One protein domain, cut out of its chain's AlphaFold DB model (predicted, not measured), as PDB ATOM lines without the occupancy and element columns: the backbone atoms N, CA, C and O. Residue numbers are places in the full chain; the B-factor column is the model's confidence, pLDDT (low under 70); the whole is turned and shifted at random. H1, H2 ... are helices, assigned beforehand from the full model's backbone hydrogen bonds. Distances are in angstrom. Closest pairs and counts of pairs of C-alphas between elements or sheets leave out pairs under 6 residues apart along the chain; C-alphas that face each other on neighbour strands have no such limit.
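What this domain is: This is residues 22 to 107 of the 111 residues of an uncharacterized protein of Candidatus Poribacteria bacterium (UniProt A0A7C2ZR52). H2 and H3 pack crosswise as one side of a four-helix body; H1 joins H2 to H4, whose later part reaches away from H2 and H3, and residues 100 to 107 fold back towards the start of H1. The printed part has 86 residues, with helices H1 to H4 in chain order and no named strand: all helix, compact, radius of gyration of the C-alphas 12.8 A, spans 37 by 28 by 17 A.

Where its parts are: H1 is residues 22 to 34, from C-alpha 22 at (-24.536, 12.882, -40.310). H2 is residues 41 to 54. H3, residues 61 to 78, measures 25.4 A; H4, residues 83 to 99, measures 24.5 A, ending at C-alpha 99 (-26.300, 28.654, -34.680).

How they stand to each other: H1 touches H2 with residues 29 to 33 alone, closest C-alphas Leu 29 and Leu 48, 6.8 A, a steep tilt of 45 degrees. H4 touches H1 with residues 83 to 90 alone, closest C-alphas Asp 23 and Cys 90, 5.8 A, a shallow tilt of 30 degrees, opposite ways. H2 and H3 touch, closest C-alphas Ala 49 and Ala 64, 4.8 A, a steep tilt of 55 degrees. Helix packing is mostly crossed, at steep tilts, but only just: 1 of 3 pairs is shallow. H2 and H4 are apart; H3 and H4 are near each other. In H1, H2, H3 and H4 every O i to N i+4 pair is within hydrogen-bond range.

The domain as a whole: The C-alphas farthest apart, Asp 38 and Asn 101, are 38.8 A apart. The printed part has no cut and no long link. Residues 105 to 107 have pLDDT under 70.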
ATOM      1  N   PHE A  22     -25.894  12.871 -40.834       89.12
ATOM      2  CA  PHE A  22     -24.536  12.882 -40.310       89.12
ATOM      3  C   PHE A  22     -24.360  11.980 -39.081       89.12
ATOM      4  O   PHE A  22     -23.319  11.351 -38.924       89.12
ATOM      5  N   ASP A  23     -25.379  11.866 -38.235       91.31
ATOM      6  CA  ASP A  23     -25.418  10.912 -37.126       91.31
ATOM      7  C   ASP A  23     -25.328   9.455 -37.604       91.31
ATOM      8  O   ASP A  23     -24.481   8.708 -37.118       91.31
ATOM      9  N   VAL A  24     -26.106   9.066 -38.617       93.25
ATOM     10  CA  VAL A  24     -26.035   7.724 -39.226       93.25
ATOM     11  C   VAL A  24     -24.628   7.436 -39.753       93.25
ATOM     12  O   VAL A  24     -24.081   6.356 -39.527       93.25
ATOM     13  N   LEU A  25     -24.031   8.415 -40.436       95.00
ATOM     14  CA  LEU A  25     -22.683   8.320 -40.983       95.00
ATOM     15  C   LEU A  25     -21.626   8.125 -39.884       95.00
ATOM     16  O   LEU A  25     -20.795   7.222 -39.985       95.00
ATOM     17  N   LEU A  26     -21.642   8.968 -38.846       94.94
ATOM     18  CA  LEU A  26     -20.647   8.927 -37.772       94.94
ATOM     19  C   LEU A  26     -20.778   7.671 -36.904       94.94
ATOM     20  O   LEU A  26     -19.761   7.108 -36.504       94.94
ATOM     21  N   VAL A  27     -22.000   7.193 -36.659       95.50
ATOM     22  CA  VAL A  27     -22.234   5.940 -35.927       95.50
ATOM     23  C   VAL A  27     -21.699   4.731 -36.704       95.50
ATOM     24  O   VAL A  27     -21.019   3.885 -36.121       95.50
ATOM     25  N   ASP A  28     -21.949   4.649 -38.017       95.81
ATOM     26  CA  ASP A  28     -21.403   3.563 -38.853       95.81
ATOM     27  C   ASP A  28     -19.869   3.605 -38.898       95.81
ATOM     28  O   ASP A  28     -19.216   2.567 -38.766       95.81
ATOM     29  N   LEU A  29     -19.286   4.802 -39.023       95.94
ATOM     30  CA  LEU A  29     -17.835   4.978 -39.005       95.94
ATOM     31  C   LEU A  29     -17.215   4.588 -37.669       95.94
ATOM     32  O   LEU A  29     -16.193   3.909 -37.681       95.94
ATOM     33  N   TRP A  30     -17.822   4.963 -36.541       96.81
ATOM     34  CA  TRP A  30     -17.354   4.540 -35.223       96.81
ATOM     35  C   TRP A  30     -17.344   3.018 -35.099       96.81
ATOM     36  O   TRP A  30     -16.316   2.448 -34.744       96.81
ATOM     37  N   TYR A  31     -18.429   2.348 -35.499       95.81
ATOM     38  CA  TYR A  31     -18.504   0.888 -35.441       95.81
ATOM     39  C   TYR A  31     -17.447   0.204 -36.320       95.81
ATOM     40  O   TYR A  31     -16.911  -0.848 -35.972       95.81
ATOM     41  N   LEU A  32     -17.154   0.769 -37.492       95.69
ATOM     42  CA  LEU A  32     -16.106   0.248 -38.363       95.69
ATOM     43  C   LEU A  32     -14.711   0.503 -37.801       95.69
ATOM     44  O   LEU A  32     -13.885  -0.406 -37.815       95.69
ATOM     45  N   ASP A  33     -14.451   1.724 -37.348       96.06
ATOM     46  CA  ASP A  33     -13.143   2.151 -36.864       96.06
ATOM     47  C   ASP A  33     -12.739   1.414 -35.584       96.06
ATOM     48  O   ASP A  33     -11.597   0.976 -35.480       96.06
ATOM     49  N   ASP A  34     -13.683   1.192 -34.665       94.56
ATOM     50  CA  ASP A  34     -13.474   0.424 -33.431       94.56
ATOM     51  C   ASP A  34     -12.981  -1.005 -33.717       94.56
ATOM     52  O   ASP A  34     -12.045  -1.509 -33.099       94.56
ATOM     53  N   ARG A  35     -13.518  -1.639 -34.764       94.62
ATOM     54  CA  ARG A  35     -13.110  -2.987 -35.198       94.62
ATOM     55  C   ARG A  35     -11.738  -3.052 -35.865       94.62
ATOM     56  O   ARG A  35     -11.286  -4.151 -36.185       94.62
ATOM     57  N   MET A  36     -11.138  -1.905 -36.153       95.44
ATOM     58  CA  MET A  36      -9.850  -1.779 -36.830       95.44
ATOM     59  C   MET A  36      -8.860  -0.983 -35.978       95.44
ATOM     60  O   MET A  36      -7.899  -0.450 -36.521       95.44
ATOM     61  N   ASP A  37      -9.085  -0.846 -34.668       90.06
ATOM     62  CA  ASP A  37      -8.285   0.064 -33.847       90.06
ATOM     63  C   ASP A  37      -6.792  -0.305 -33.807       90.06
ATOM     64  O   ASP A  37      -5.927   0.570 -33.761       90.06
ATOM     65  N   ASP A  38      -6.482  -1.597 -33.941       93.94
ATOM     66  CA  ASP A  38      -5.130  -2.151 -34.006       93.94
ATOM     67  C   ASP A  38      -4.450  -1.993 -35.379       93.94
ATOM     68  O   ASP A  38      -3.252  -2.256 -35.521       93.94
ATOM     69  N   TRP A  39      -5.184  -1.559 -36.406       96.25
ATOM     70  CA  TRP A  39      -4.639  -1.403 -37.750       96.25
ATOM     71  C   TRP A  39      -3.818  -0.114 -37.882       96.25
ATOM     72  O   TRP A  39      -4.119   0.907 -37.253       96.25
ATOM     73  N   PRO A  40      -2.822  -0.086 -38.789       96.12
ATOM     74  CA  PRO A  40      -2.139   1.150 -39.142       96.12
ATOM     75  C   PRO A  40      -3.127   2.220 -39.621       96.12
ATOM     76  O   PRO A  40      -4.016   1.948 -40.430       96.12
ATOM     77  N   ARG A  41      -2.922   3.474 -39.196       94.06
ATOM     78  CA  ARG A  41      -3.787   4.620 -39.544       94.06
ATOM     79  C   ARG A  41      -4.111   4.713 -41.037       94.06
ATOM     80  O   ARG A  41      -5.251   4.971 -41.410       94.06
ATOM     81  N   ARG A  42      -3.105   4.507 -41.893       95.88
ATOM     82  CA  ARG A  42      -3.267   4.557 -43.353       95.88
ATOM     83  C   ARG A  42      -4.238   3.485 -43.850       95.88
ATOM     84  O   ARG A  42      -5.075   3.769 -44.700       95.88
ATOM     85  N   ASP A  43      -4.144   2.278 -43.311       97.31
ATOM     86  CA  ASP A  43      -4.971   1.150 -43.733       97.31
ATOM     87  C   ASP A  43      -6.409   1.328 -43.228       97.31
ATOM     88  O   ASP A  43      -7.351   1.164 -44.007       97.31
ATOM     89  N   ARG A  44      -6.577   1.797 -41.980       96.00
ATOM     90  CA  ARG A  44      -7.875   2.229 -41.422       96.00
ATOM     91  C   ARG A  44      -8.541   3.275 -42.303       96.00
ATOM     92  O   ARG A  44      -9.695   3.110 -42.686       96.00
ATOM     93  N   GLN A  45      -7.805   4.320 -42.685       97.50
ATOM     94  CA  GLN A  45      -8.315   5.395 -43.535       97.50
ATOM     95  C   GLN A  45      -8.900   4.852 -44.847       97.50
ATOM     96  O   GLN A  45     -10.033   5.185 -45.202       97.50
ATOM     97  N   TYR A  46      -8.163   3.999 -45.567       97.88
ATOM     98  CA  TYR A  46      -8.664   3.421 -46.819       97.88
ATOM     99  C   TYR A  46      -9.822   2.445 -46.597       97.88
ATOM    100  O   TYR A  46     -10.749   2.409 -47.411       97.88
ATOM    101  N   ALA A  47      -9.809   1.677 -45.507       97.75
ATOM    102  CA  ALA A  47     -10.891   0.760 -45.171       97.75
ATOM    103  C   ALA A  47     -12.202   1.504 -44.863       97.75
ATOM    104  O   ALA A  47     -13.251   1.136 -45.400       97.75
ATOM    105  N   LEU A  48     -12.134   2.583 -44.078       98.12
ATOM    106  CA  LEU A  48     -13.262   3.467 -43.777       98.12
ATOM    107  C   LEU A  48     -13.780   4.158 -45.041       98.12
ATOM    108  O   LEU A  48     -14.976   4.094 -45.322       98.12
ATOM    109  N   ALA A  49     -12.893   4.725 -45.864       98.19
ATOM    110  CA  ALA A  49     -13.271   5.338 -47.138       98.19
ATOM    111  C   ALA A  49     -13.971   4.336 -48.072       98.19
ATOM    112  O   ALA A  49     -15.023   4.624 -48.645       98.19
ATOM    113  N   GLY A  50     -13.440   3.114 -48.177       97.81
ATOM    114  CA  GLY A  50     -14.087   2.025 -48.904       97.81
ATOM    115  C   GLY A  50     -15.422   1.597 -48.284       97.81
ATOM    116  O   GLY A  50     -16.303   1.114 -48.994       97.81
ATOM    117  N   GLY A  51     -15.598   1.759 -46.971       97.12
ATOM    118  CA  GLY A  51     -16.866   1.573 -46.267       97.12
ATOM    119  C   GLY A  51     -17.921   2.603 -46.676       97.12
ATOM    120  O   GLY A  51     -19.030   2.204 -47.031       97.12
ATOM    121  N   LEU A  52     -17.546   3.886 -46.702       97.50
ATOM    122  CA  LEU A  52     -18.400   5.008 -47.113       97.50
ATOM    123  C   LEU A  52     -18.900   4.851 -48.555       97.50
ATOM    124  O   LEU A  52     -20.089   5.029 -48.827       97.50
ATOM    125  N   LEU A  53     -18.009   4.462 -49.472       97.19
ATOM    126  CA  LEU A  53     -18.349   4.249 -50.881       97.19
ATOM    127  C   LEU A  53     -19.255   3.025 -51.074       97.19
ATOM    128  O   LEU A  53     -20.274   3.108 -51.756       97.19
ATOM    129  N   ARG A  54     -18.923   1.882 -50.454       96.88
ATOM    130  CA  ARG A  54     -19.699   0.634 -50.615       96.88
ATOM    131  C   ARG A  54     -21.110   0.724 -50.042       96.88
ATOM    132  O   ARG A  54     -22.013   0.090 -50.576       96.88
ATOM    133  N   ARG A  55     -21.301   1.508 -48.978       95.38
ATOM    134  CA  ARG A  55     -22.619   1.787 -48.385       95.38
ATOM    135  C   ARG A  55     -23.389   2.891 -49.107       95.38
ATOM    136  O   ARG A  55     -24.513   3.184 -48.719       95.38
ATOM    137  N   ASN A  56     -22.809   3.492 -50.151       94.88
ATOM    138  CA  ASN A  56     -23.385   4.622 -50.880       94.88
ATOM    139  C   ASN A  56     -23.681   5.833 -49.971       94.88
ATOM    140  O   ASN A  56     -24.661   6.544 -50.170       94.88
ATOM    141  N   PHE A  57     -22.832   6.084 -48.971       95.50
ATOM    142  CA  PHE A  57     -22.911   7.302 -48.155       95.50
ATOM    143  C   PHE A  57     -22.253   8.491 -48.857       95.50
ATOM    144  O   PHE A  57     -22.677   9.632 -48.692       95.50
ATOM    145  N   MET A  58     -21.242   8.207 -49.679       95.31
ATOM    146  CA  MET A  58     -20.536   9.152 -50.540       95.31
ATOM    147  C   MET A  58     -20.284   8.490 -51.900       95.31
ATOM    148  O   MET A  58     -20.222   7.265 -51.991       95.31
ATOM    149  N   ASP A  59     -20.136   9.281 -52.959       94.44
ATOM    150  CA  ASP A  59     -19.829   8.807 -54.321       94.44
ATOM    151  C   ASP A  59     -18.439   9.225 -54.817       94.44
ATOM    152  O   ASP A  59     -17.878   8.596 -55.714       94.44
ATOM    153  N   ASN A  60     -17.854  10.260 -54.219       96.31
ATOM    154  CA  ASN A  60     -16.523  10.733 -54.557       96.31
ATOM    155  C   ASN A  60     -15.457  10.039 -53.694       96.31
ATOM    156  O   ASN A  60     -15.395  10.231 -52.480       96.31
ATOM    157  N   ALA A  61     -14.577   9.266 -54.338       96.62
ATOM    158  CA  ALA A  61     -13.525   8.517 -53.654       96.62
ATOM    159  C   ALA A  61     -12.501   9.405 -52.932       96.62
ATOM    160  O   ALA A  61     -12.057   9.053 -51.842       96.62
ATOM    161  N   VAL A  62     -12.146  10.559 -53.503       97.25
ATOM    162  CA  VAL A  62     -11.217  11.507 -52.868       97.25
ATOM    163  C   VAL A  62     -11.860  12.091 -51.614       97.25
ATOM    164  O   VAL A  62     -11.264  12.044 -50.542       97.25
ATOM    165  N   ALA A  63     -13.112  12.539 -51.720       96.50
ATOM    166  CA  ALA A  63     -13.857  13.068 -50.583       96.50
ATOM    167  C   ALA A  63     -14.052  12.016 -49.479       96.50
ATOM    168  O   ALA A  63     -13.930  12.343 -48.304       96.50
ATOM    169  N   ALA A  64     -14.290  10.749 -49.832       97.75
ATOM    170  CA  ALA A  64     -14.403   9.663 -48.857       97.75
ATOM    171  C   ALA A  64     -13.089   9.418 -48.093       97.75
ATOM    172  O   ALA A  64     -13.109   9.190 -46.886       97.75
ATOM    173  N   VAL A  65     -11.941   9.495 -48.775       98.00
ATOM    174  CA  VAL A  65     -10.611   9.361 -48.150       98.00
ATOM    175  C   VAL A  65     -10.293  10.549 -47.239       98.00
ATOM    176  O   VAL A  65      -9.730  10.358 -46.158       98.00
ATOM    177  N   GLU A  66     -10.666  11.762 -47.650       97.56
ATOM    178  CA  GLU A  66     -10.533  12.967 -46.825       97.56
ATOM    179  C   GLU A  66     -11.439  12.915 -45.591       97.56
ATOM    180  O   GLU A  66     -10.988  13.229 -44.489       97.56
ATOM    181  N   PHE A  67     -12.690  12.480 -45.757       97.44
ATOM    182  CA  PHE A  67     -13.627  12.327 -44.649       97.44
ATOM    183  C   PHE A  67     -13.140  11.270 -43.654       97.44
ATOM    184  O   PHE A  67     -13.171  11.500 -42.449       97.44
ATOM    185  N   ALA A  68     -12.646  10.130 -44.142       97.62
ATOM    186  CA  ALA A  68     -12.108   9.076 -43.289       97.62
ATOM    187  C   ALA A  68     -10.913   9.558 -42.446       97.62
ATOM    188  O   ALA A  68     -10.853   9.261 -41.256       97.62
ATOM    189  N   ASP A  69      -9.986  10.338 -43.019       97.06
ATOM    190  CA  ASP A  69      -8.898  10.930 -42.226       97.06
ATOM    191  C   ASP A  69      -9.424  11.957 -41.221       97.06
ATOM    192  O   ASP A  69      -8.974  11.980 -40.075       97.06
ATOM    193  N   LEU A  70     -10.397  12.783 -41.623       96.62
ATOM    194  CA  LEU A  70     -11.026  13.752 -40.730       96.62
ATOM    195  C   LEU A  70     -11.690  13.067 -39.535       96.62
ATOM    196  O   LEU A  70     -11.517  13.532 -38.413       96.62
ATOM    197  N   TRP A  71     -12.400  11.963 -39.766       96.56
ATOM    198  CA  TRP A  71     -13.005  11.148 -38.716       96.56
ATOM    199  C   TRP A  71     -11.957  10.626 -37.730       96.56
ATOM    200  O   TRP A  71     -12.105  10.840 -36.531       96.56
ATOM    201  N   ILE A  72     -10.870  10.016 -38.218       95.38
ATOM    202  CA  ILE A  72      -9.811   9.490 -37.342       95.38
ATOM    203  C   ILE A  72      -9.222  10.621 -36.484       95.38
ATOM    204  O   ILE A  72      -9.081  10.469 -35.272       95.38
ATOM    205  N   ARG A  73      -8.945  11.793 -37.079       93.50
ATOM    206  CA  ARG A  73      -8.481  12.973 -36.322       93.50
ATOM    207  C   ARG A  73      -9.516  13.452 -35.314       93.50
ATOM    208  O   ARG A  73      -9.140  13.829 -34.214       93.50
ATOM    209  N   ALA A  74     -10.794  13.482 -35.685       93.19
ATOM    210  CA  ALA A  74     -11.872  13.899 -34.796       93.19
ATOM    211  C   ALA A  74     -11.957  12.982 -33.576       93.19
ATOM    212  O   ALA A  74     -12.034  13.471 -32.453       93.19
ATOM    213  N   ARG A  75     -11.866  11.667 -33.798       93.25
ATOM    214  CA  ARG A  75     -11.874  10.653 -32.747       93.25
ATOM    215  C   ARG A  75     -10.735  10.873 -31.753       93.25
ATOM    216  O   ARG A  75     -10.983  10.950 -30.554       93.25
ATOM    217  N   GLU A  76      -9.517  11.065 -32.257       91.31
ATOM    218  CA  GLU A  76      -8.324  11.338 -31.444       91.31
ATOM    219  C   GLU A  76      -8.415  12.682 -30.699       91.31
ATOM    220  O   GLU A  76      -8.129  12.755 -29.506       91.31
ATOM    221  N   LEU A  77      -8.822  13.754 -31.387       90.56
ATOM    222  CA  LEU A  77      -8.883  15.108 -30.823       90.56
ATOM    223  C   LEU A  77      -9.982  15.261 -29.770       90.56
ATOM    224  O   LEU A  77      -9.815  16.023 -28.817       90.56
ATOM    225  N   CYS A  78     -11.113  14.589 -29.968       89.44
ATOM    226  CA  CYS A  78     -12.262  14.664 -29.074       89.44
ATOM    227  C   CYS A  78     -12.278  13.551 -28.020       89.44
ATOM    228  O   CYS A  78     -13.148  13.594 -27.157       89.44
ATOM    229  N   GLY A  79     -11.335  12.599 -28.062       91.50
ATOM    230  CA  GLY A  79     -11.281  11.478 -27.121       91.50
ATOM    231  C   GLY A  79     -12.511  10.574 -27.213       91.50
ATOM    232  O   GLY A  79     -13.081  10.221 -26.191       91.50
ATOM    233  N   ILE A  80     -12.960  10.269 -28.434       94.06
ATOM    234  CA  ILE A  80     -14.170   9.470 -28.676       94.06
ATOM    235  C   ILE A  80     -13.832   7.992 -28.475       94.06
ATOM    236  O   ILE A  80     -13.191   7.363 -29.330       94.06
ATOM    237  N   GLU A  81     -14.300   7.439 -27.365       92.81
ATOM    238  CA  GLU A  81     -14.092   6.039 -26.995       92.81
ATOM    239  C   GLU A  81     -15.400   5.256 -27.093       92.81
ATOM    240  O   GLU A  81     -15.425   4.149 -27.631       92.81
ATOM    241  N   LEU A  82     -16.501   5.858 -26.648       95.00
ATOM    242  CA  LEU A  82     -17.809   5.224 -26.569       95.00
ATOM    243  C   LEU A  82     -18.774   5.780 -27.618       95.00
ATOM    244  O   LEU A  82     -18.607   6.878 -28.151       95.00
ATOM    245  N   ILE A  83     -19.841   5.029 -27.891       94.50
ATOM    246  CA  ILE A  83     -20.897   5.471 -28.807       94.50
ATOM    247  C   ILE A  83     -21.579   6.753 -28.305       94.50
ATOM    248  O   ILE A  83     -21.957   7.614 -29.099       94.50
ATOM    249  N   GLU A  84     -21.686   6.935 -26.990       96.06
ATOM    250  CA  GLU A  84     -22.232   8.135 -26.358       96.06
ATOM    251  C   GLU A  84     -21.416   9.399 -26.683       96.06
ATOM    252  O   GLU A  84     -21.990  10.486 -26.823       96.06
ATOM    253  N   ASP A  85     -20.100   9.266 -26.875       96.00
ATOM    254  CA  ASP A  85     -19.230  10.376 -27.278       96.00
ATOM    255  C   ASP A  85     -19.534  10.807 -28.717       96.00
ATOM    256  O   ASP A  85     -19.567  12.000 -29.027       96.00
ATOM    257  N   VAL A  86     -19.835   9.839 -29.591       95.75
ATOM    258  CA  VAL A  86     -20.264  10.095 -30.974       95.75
ATOM    259  C   VAL A  86     -21.589  10.846 -30.985       95.75
ATOM    260  O   VAL A  86     -21.703  11.870 -31.651       95.75
ATOM    261  N   LEU A  87     -22.575  10.389 -30.209       94.56
ATOM    262  CA  LEU A  87     -23.879  11.053 -30.112       94.56
ATOM    263  C   LEU A  87     -23.747  12.479 -29.561       94.56
ATOM    264  O   LEU A  87     -24.400  13.403 -30.050       94.56
ATOM    265  N   THR A  88     -22.853  12.676 -28.592       95.00
ATOM    266  CA  THR A  88     -22.526  14.002 -28.055       95.00
ATOM    267  C   THR A  88     -21.889  14.894 -29.122       95.00
ATOM    268  O   THR A  88     -22.262  16.063 -29.245       95.00
ATOM    269  N   LEU A  89     -20.965  14.361 -29.928       93.62
ATOM    270  CA  LEU A  89     -20.360  15.085 -31.047       93.62
ATOM    271  C   LEU A  89     -21.411  15.473 -32.095       93.62
ATOM    272  O   LEU A  89     -21.423  16.619 -32.541       93.62
ATOM    273  N   CYS A  90     -22.308  14.551 -32.454       92.88
ATOM    274  CA  CYS A  90     -23.417  14.811 -33.368       92.88
ATOM    275  C   CYS A  90     -24.283  15.958 -32.852       92.88
ATOM    276  O   CYS A  90     -24.480  16.933 -33.570       92.88
ATOM    277  N   GLN A  91     -24.742  15.893 -31.599       92.38
ATOM    278  CA  GLN A  91     -25.559  16.948 -30.998       92.38
ATOM    279  C   GLN A  91     -24.864  18.315 -31.077       92.38
ATOM    280  O   GLN A  91     -25.462  19.299 -31.505       92.38
ATOM    281  N   GLN A  92     -23.574  18.366 -30.746       93.25
ATOM    282  CA  GLN A  92     -22.785  19.596 -30.814       93.25
ATOM    283  C   GLN A  92     -22.622  20.121 -32.244       93.25
ATOM    284  O   GLN A  92     -22.640  21.334 -32.452       93.25
ATOM    285  N   LEU A  93     -22.470  19.229 -33.224       91.44
ATOM    286  CA  LEU A  93     -22.416  19.587 -34.638       91.44
ATOM    287  C   LEU A  93     -23.758  20.161 -35.116       91.44
ATOM    288  O   LEU A  93     -23.768  21.173 -35.814       91.44
ATOM    289  N   TYR A  94     -24.879  19.551 -34.718       90.44
ATOM    290  CA  TYR A  94     -26.225  20.037 -35.032       90.44
ATOM    291  C   TYR A  94     -26.483  21.417 -34.421       90.44
ATOM    292  O   TYR A  94     -26.979  22.310 -35.110       90.44
ATOM    293  N   ASP A  95     -26.112  21.615 -33.156       92.06
ATOM    294  CA  ASP A  95     -26.255  22.903 -32.475       92.06
ATOM    295  C   ASP A  95     -25.402  23.985 -33.148       92.06
ATOM    296  O   ASP A  95     -25.885  25.095 -33.377       92.06
ATOM    297  N   TYR A  96     -24.174  23.641 -33.543       92.50
ATOM    298  CA  TYR A  96     -23.289  24.528 -34.295       92.50
ATOM    299  C   TYR A  96     -23.857  24.890 -35.676       92.50
ATOM    300  O   TYR A  96     -23.907  26.059 -36.052       92.50
ATOM    301  N   ALA A  97     -24.332  23.908 -36.442       89.88
ATOM    302  CA  ALA A  97     -24.929  24.167 -37.748       89.88
ATOM    303  C   ALA A  97     -26.170  25.067 -37.636       89.88
ATOM    304  O   ALA A  97     -26.335  25.985 -38.438       89.88
ATOM    305  N   ARG A  98     -27.004  24.862 -36.607       90.00
ATOM    306  CA  ARG A  98     -28.165  25.719 -36.324       90.00
ATOM    307  C   ARG A  98     -27.758  27.139 -35.944       90.00
ATOM    308  O   ARG A  98     -28.358  28.079 -36.462       90.00
ATOM    309  N   SER A  99     -26.756  27.315 -35.078       92.75
ATOM    310  CA  SER A  99     -26.300  28.654 -34.680       92.75
ATOM    311  C   SER A  99     -25.707  29.439 -35.849       92.75
ATOM    312  O   SER A  99     -25.863  30.655 -35.909       92.75
ATOM    313  N   GLU A 100     -25.081  28.743 -36.797       89.44
ATOM    314  CA  GLU A 100     -24.471  29.327 -37.997       89.44
ATOM    315  C   GLU A 100     -25.417  29.367 -39.216       89.44
ATOM    316  O   GLU A 100     -24.999  29.758 -40.305       89.44
ATOM    317  N   ASN A 101     -26.685  28.959 -39.057       86.69
ATOM    318  CA  ASN A 101     -27.685  28.863 -40.130       86.69
ATOM    319  C   ASN A 101     -27.197  28.063 -41.361       86.69
ATOM    320  O   ASN A 101     -27.394  28.461 -42.512       86.69
ATOM    321  N   LYS A 102     -26.521  26.939 -41.110       85.88
ATOM    322  CA  LYS A 102     -25.966  26.048 -42.135       85.88
ATOM    323  C   LYS A 102     -26.889  24.868 -42.418       85.88
ATOM    324  O   LYS A 102     -27.566  24.390 -41.507       85.88
ATOM    325  N   PRO A 103     -26.895  24.360 -43.662       80.12
ATOM    326  CA  PRO A 103     -27.622  23.144 -43.984       80.12
ATOM    327  C   PRO A 103     -27.025  21.955 -43.231       80.12
ATOM    328  O   PRO A 103     -25.804  21.819 -43.120       80.12
ATOM    329  N   LEU A 104     -27.900  21.079 -42.747       77.56
ATOM    330  CA  LEU A 104     -27.502  19.820 -42.141       77.56
ATOM    331  C   LEU A 104     -27.229  18.794 -43.252       77.56
ATOM    332  O   LEU A 104     -28.101  18.557 -44.096       77.56
ATOM    333  N   PRO A 105     -26.021  18.204 -43.315       68.81
ATOM    334  CA  PRO A 105     -25.684  17.266 -44.372       68.81
ATOM    335  C   PRO A 105     -26.576  16.024 -44.292       68.81
ATOM    336  O   PRO A 105     -26.806  15.479 -43.213       68.81
ATOM    337  N   GLY A 106     -27.078  15.575 -45.443       63.94
ATOM    338  CA  GLY A 106     -27.928  14.388 -45.535       63.94
ATOM    339  C   GLY A 106     -29.405  14.590 -45.185       63.94
ATOM    340  O   GLY A 106     -30.197  13.697 -45.469       63.94
ATOM    341  N   GLU A 107     -29.826  15.745 -44.655       63.31
ATOM    342  CA  GLU A 107     -31.251  15.992 -44.358       63.31
ATOM    343  C   GLU A 107     -32.099  16.260 -45.613       63.31
ATOM    344  O   GLU A 107     -33.294  15.981 -45.626       63.31
TER     345      GLU A 107